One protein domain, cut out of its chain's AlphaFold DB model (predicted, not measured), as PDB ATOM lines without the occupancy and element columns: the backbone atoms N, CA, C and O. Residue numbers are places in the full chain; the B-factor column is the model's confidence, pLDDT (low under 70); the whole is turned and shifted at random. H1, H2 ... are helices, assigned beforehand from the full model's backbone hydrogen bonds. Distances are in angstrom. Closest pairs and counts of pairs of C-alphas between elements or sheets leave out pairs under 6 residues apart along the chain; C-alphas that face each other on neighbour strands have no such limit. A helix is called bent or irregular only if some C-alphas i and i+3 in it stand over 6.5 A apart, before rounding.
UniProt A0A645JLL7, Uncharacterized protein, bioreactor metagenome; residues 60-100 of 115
ATOM      1  N   ASN A  60     107.280 131.071 176.736       79.31
ATOM      2  CA  ASN A  60     107.255 130.744 175.320       79.31
ATOM      3  C   ASN A  60     107.176 132.009 174.455       79.31
ATOM      4  O   ASN A  60     106.101 132.515 174.120       79.31
ATOM      5  N   ILE A  61     108.351 132.511 174.066       87.62
ATOM      6  CA  ILE A  61     108.465 133.370 172.885       87.62
ATOM      7  C   ILE A  61     108.188 132.500 171.654       87.62
ATOM      8  O   ILE A  61     108.691 131.387 171.559       87.62
ATOM      9  N   ASN A  62     107.358 132.995 170.736       91.25
ATOM     10  CA  ASN A  62     106.964 132.284 169.521       91.25
ATOM     11  C   ASN A  62     107.717 132.875 168.324       91.25
ATOM     12  O   ASN A  62     107.752 134.094 168.185       91.25
ATOM     13  N   GLU A  63     108.280 132.030 167.462       92.06
ATOM     14  CA  GLU A  63     109.123 132.465 166.339       92.06
ATOM     15  C   GLU A  63     108.392 133.346 165.306       92.06
ATOM     16  O   GLU A  63     108.983 134.266 164.748       92.06
ATOM     17  N   ASP A  64     107.093 133.123 165.092       90.12
ATOM     18  CA  ASP A  64     106.302 133.811 164.062       90.12
ATOM     19  C   ASP A  64     105.805 135.198 164.504       90.12
ATOM     20  O   ASP A  64     105.229 135.957 163.716       90.12
ATOM     21  N   ARG A  65     106.013 135.558 165.776       89.31
ATOM     22  CA  ARG A  65     105.635 136.868 166.310       89.31
ATOM     23  C   ARG A  65     106.719 137.914 166.063       89.31
ATOM     24  O   ARG A  65     107.915 137.645 166.031       89.31
ATOM     25  N   LYS A  66     106.268 139.160 165.913       91.56
ATOM     26  CA  LYS A  66     107.144 140.330 165.809       91.56
ATOM     27  C   LYS A  66     107.444 140.860 167.202       91.56
ATOM     28  O   LYS A  66     106.524 141.046 167.996       91.56
ATOM     29  N   TYR A  67     108.711 141.163 167.451       93.19
ATOM     30  CA  TYR A  67     109.183 141.689 168.727       93.19
ATOM     31  C   TYR A  67     109.974 142.974 168.500       93.19
ATOM     32  O   TYR A  67     110.765 143.079 167.560       93.19
ATOM     33  N   SER A  68     109.743 143.965 169.356       92.00
ATOM     34  CA  SER A  68     110.423 145.266 169.300       92.00
ATOM     35  C   SER A  68     110.839 145.801 170.669       92.00
ATOM     36  O   SER A  68     111.659 146.714 170.719       92.00
ATOM     37  N   ALA A  69     110.286 145.261 171.763       92.75
ATOM     38  CA  ALA A  69     110.735 145.584 173.113       92.75
ATOM     39  C   ALA A  69     112.134 144.981 173.354       92.75
ATOM     40  O   ALA A  69     112.358 143.832 172.960       92.75
ATOM     41  N   PRO A  70     113.080 145.716 173.966       91.06
ATOM     42  CA  PRO A  70     114.439 145.224 174.203       91.06
ATOM     43  C   PRO A  70     114.486 143.890 174.957       91.06
ATOM     44  O   PRO A  70     115.269 143.007 174.601       91.06
ATOM     45  N   GLU A  71     113.624 143.724 175.958       92.69
ATOM     46  CA  GLU A  71     113.537 142.532 176.801       92.69
ATOM     47  C   GLU A  71     113.125 141.306 175.974       92.69
ATOM     48  O   GLU A  71     113.788 140.264 176.016       92.69
ATOM     49  N   ASP A  72     112.084 141.451 175.153       92.06
ATOM     50  CA  ASP A  72     111.575 140.377 174.299       92.06
ATOM     51  C   ASP A  72     112.546 140.032 173.169       92.06
ATOM     52  O   ASP A  72     112.758 138.860 172.858       92.06
ATOM     53  N   VAL A  73     113.169 141.045 172.559       94.69
ATOM     54  CA  VAL A  73     114.151 140.852 171.485       94.69
ATOM     55  C   VAL A  73     115.381 140.125 172.022       94.69
ATOM     56  O   VAL A  73     115.844 139.179 171.391       94.69
ATOM     57  N   SER A  74     115.876 140.490 173.207       95.25
ATOM     58  CA  SER A  74     116.981 139.786 173.871       95.25
ATOM     59  C   SER A  74     116.652 138.308 174.102       95.25
ATOM     60  O   SER A  74     117.420 137.421 173.719       95.25
ATOM     61  N   LYS A  75     115.463 138.026 174.648       94.25
ATOM     62  CA  LYS A  75     115.000 136.654 174.880       94.25
ATOM     63  C   LYS A  75     114.832 135.877 173.568       94.25
ATOM     64  O   LYS A  75     115.225 134.715 173.503       94.25
ATOM     65  N   TYR A  76     114.333 136.510 172.507       95.38
ATOM     66  CA  TYR A  76     114.241 135.909 171.174       95.38
ATOM     67  C   TYR A  76     115.625 135.554 170.614       95.38
ATOM     68  O   TYR A  76     115.828 134.434 170.139       95.38
ATOM     69  N   LEU A  77     116.598 136.471 170.704       95.81
ATOM     70  CA  LEU A  77     117.974 136.221 170.265       95.81
ATOM     71  C   LEU A  77     118.605 135.055 171.028       95.81
ATOM     72  O   LEU A  77     119.321 134.258 170.428       95.81
ATOM     73  N   HIS A  78     118.333 134.946 172.326       94.44
ATOM     74  CA  HIS A  78     118.848 133.858 173.147       94.44
ATOM     75  C   HIS A  78     118.327 132.482 172.699       94.44
ATOM     76  O   HIS A  78     119.084 131.517 172.704       94.44
ATOM     77  N   ILE A  79     117.058 132.397 172.283       95.12
ATOM     78  CA  ILE A  79     116.415 131.138 171.873       95.12
ATOM     79  C   ILE A  79     116.781 130.759 170.431       95.12
ATOM     80  O   ILE A  79     117.136 129.613 170.168       95.12
ATOM     81  N   TYR A  80     116.692 131.706 169.493       95.12
ATOM     82  CA  TYR A  80     116.772 131.417 168.054       95.12
ATOM     83  C   TYR A  80     118.093 131.835 167.397       95.12
ATOM     84  O   TYR A  80     118.322 131.509 166.233       95.12
ATOM     85  N   GLY A  81     118.954 132.586 168.091       95.94
ATOM     86  CA  GLY A  81     120.251 133.031 167.566       95.94
ATOM     87  C   GLY A  81     120.169 133.991 166.371       95.94
ATOM     88  O   GLY A  81     121.171 134.217 165.695       95.94
ATOM     89  N   LYS A  82     118.989 134.552 166.088       94.94
ATOM     90  CA  LYS A  82     118.730 135.474 164.973       94.94
ATOM     91  C   LYS A  82     117.777 136.586 165.399       94.94
ATOM     92  O   LYS A  82     117.075 136.455 166.397       94.94
ATOM     93  N   LEU A  83     117.749 137.678 164.636       95.44
ATOM     94  CA  LEU A  83     116.780 138.753 164.847       95.44
ATOM     95  C   LEU A  83     115.365 138.307 164.429       95.44
ATOM     96  O   LEU A  83     115.228 137.519 163.488       95.44
ATOM     97  N   PRO A  84     114.312 138.828 165.085       95.12
ATOM     98  CA  PRO A  84     112.937 138.697 164.612       95.12
ATOM     99  C   PRO A  84     112.764 139.216 163.176       95.12
ATOM    100  O   PRO A  84     113.459 140.138 162.745       95.12
ATOM    101  N   SER A  85     111.786 138.678 162.447       92.06
ATOM    102  CA  SER A  85     111.552 138.974 161.019       92.06
ATOM    103  C   SER A  85     111.215 140.438 160.703       92.06
ATOM    104  O   SER A  85     111.243 140.851 159.547       92.06
ATOM    105  N   ASN A  86     110.889 141.249 161.714       91.62
ATOM    106  CA  ASN A  86     110.594 142.672 161.556       91.62
ATOM    107  C   ASN A  86     111.831 143.583 161.487       91.62
ATOM    108  O   ASN A  86     111.661 144.788 161.302       91.62
ATOM    109  N   PHE A  87     113.045 143.053 161.653       91.75
ATOM    110  CA  PHE A  87     114.278 143.826 161.513       91.75
ATOM    111  C   PHE A  87     114.850 143.672 160.105       91.75
ATOM    112  O   PHE A  87     115.038 142.560 159.621       91.75
ATOM    113  N   ILE A  88     115.168 144.803 159.479       89.19
ATOM    114  CA  ILE A  88     115.868 144.860 158.193       89.19
ATOM    115  C   ILE A  88     117.225 145.536 158.376       89.19
ATOM    116  O   ILE A  88     117.415 146.384 159.252       89.19
ATOM    117  N   THR A  89     118.186 145.171 157.540       89.69
ATOM    118  CA  THR A  89     119.503 145.801 157.492       89.69
ATOM    119  C   THR A  89     119.425 147.197 156.869       89.69
ATOM    120  O   THR A  89     118.526 147.521 156.094       89.69
ATOM    121  N   LYS A  90     120.432 148.035 157.139       84.25
ATOM    122  CA  LYS A  90     120.521 149.379 156.541       84.25
ATOM    123  C   LYS A  90     120.532 149.346 155.006       84.25
ATOM    124  O   LYS A  90     119.977 150.240 154.380       84.25
ATOM    125  N   LYS A  91     121.155 148.328 154.402       86.94
ATOM    126  CA  LYS A  91     121.202 148.172 152.939       86.94
ATOM    127  C   LYS A  91     119.823 147.865 152.358       86.94
ATOM    128  O   LYS A  91     119.440 148.444 151.345       86.94
ATOM    129  N   GLU A  92     119.066 146.991 153.017       85.31
ATOM    130  CA  GLU A  92     117.685 146.689 152.630       85.31
ATOM    131  C   GLU A  92     116.823 147.941 152.760       85.31
ATOM    132  O   GLU A  92     116.161 148.319 151.801       85.31
ATOM    133  N   ALA A  93     116.939 148.662 153.877       82.94
ATOM    134  CA  ALA A  93     116.245 149.925 154.108       82.94
ATOM    135  C   ALA A  93     116.552 150.999 153.045       82.94
ATOM    136  O   ALA A  93     115.670 151.759 152.685       82.94
ATOM    137  N   GLN A  94     117.778 151.057 152.517       78.56
ATOM    138  CA  GLN A  94     118.143 151.971 151.424       78.56
ATOM    139  C   GLN A  94     117.534 151.575 150.075       78.56
ATOM    140  O   GLN A  94     117.337 152.425 149.212       78.56
ATOM    141  N   THR A  95     117.301 150.278 149.876       76.88
ATOM    142  CA  THR A  95     116.770 149.733 148.621       76.88
ATOM    143  C   THR A  95     115.259 149.880 148.567       76.88
ATOM    144  O   THR A  95     114.694 150.140 147.504       76.88
ATOM    145  N   VAL A  96     114.591 149.735 149.712       75.12
ATOM    146  CA  VAL A  96     113.184 150.078 149.786       75.12
ATOM    147  C   VAL A  96     113.068 151.597 149.805       75.12
ATOM    148  O   VAL A  96     113.766 152.263 150.557       75.12
ATOM    149  N   ASN A  97     112.225 152.162 148.941       63.94
ATOM    150  CA  ASN A  97     111.996 153.603 148.885       63.94
ATOM    151  C   ASN A  97     111.255 154.035 150.162       63.94
ATOM    152  O   ASN A  97     110.030 154.170 150.177       63.94
ATOM    153  N   ILE A  98     111.992 154.150 151.270       59.47
ATOM    154  CA  ILE A  98     111.520 154.741 152.513       59.47
ATOM    155  C   ILE A  98     111.365 156.215 152.186       59.47
ATOM    156  O   ILE A  98     112.314 156.990 152.258       59.47
ATOM    157  N   VAL A  99     110.164 156.595 151.762       57.09
ATOM    158  CA  VAL A  99     109.794 157.999 151.667       57.09
ATOM    159  C   VAL A  99     109.913 158.539 153.088       57.09
ATOM    160  O   VAL A  99     109.061 158.251 153.932       57.09
ATOM    161  N   GLU A 100     111.007 159.249 153.374       52.12
ATOM    162  CA  GLU A 100     111.257 159.948 154.633       52.12
ATOM    163  C   GLU A 100     110.237 161.085 154.778       52.12
ATOM    164  O   GLU A 100     110.524 162.269 154.638       52.12
TER     165      GLU A 100
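Overview. This is residues 60 to 100 of the 115 residues of an uncharacterized protein of bioreactor metagenome (UniProt A0A645JLL7). The model is a small head with an arm: the 11-residue helix H1 sits in the head with residues 60 to 69 looped beside it, and the chain then leads away into an arm that holds the short helix H2. Residues 88 to 100, of which 90 to 95 belong to H2, stick out free of the head, and this arm makes the length. The printed part has 41 residues with two named helices, H1 then H2, and no named strand; the class is all helix, though the helices hold 17 of the 41 residues. The whole is loose, with a radius of gyration of the C-alphas of 12.2 A and spans of 36 by 17 by 16 A.

Along the chain. The printed part begins at Asn 60, with its C-alpha at (107.255, 130.744, 175.320). H1 is residues 70 to 80, Pro 70 to Tyr 80, 15.3 A from first to last C-alpha; C-alpha 70 is at (114.439, 145.224, 174.203) and C-alpha 80 is at (116.772, 131.417, 168.054). H2 is residues 90 to 95, Lys 90 to Thr 95, 8.8 A long, and C-alpha 95 is at (116.770, 149.733, 148.621).

Arrangement. H1 and H2 are apart, with no C-alpha of the one within 8 A of the other. A short link of 9 residues joins them. In H1 and H2 every O i to N i+4 pair is within hydrogen-bond range. Neither helix is bent.

Size, cuts and confidence. The two C-alphas farthest apart are those of Asn 60 and Val 99, 36.2 A. The printed part has no cut and no long link between its helices. The mean pLDDT of the printed part is 87.2, and residues 97 to 100 are under 70.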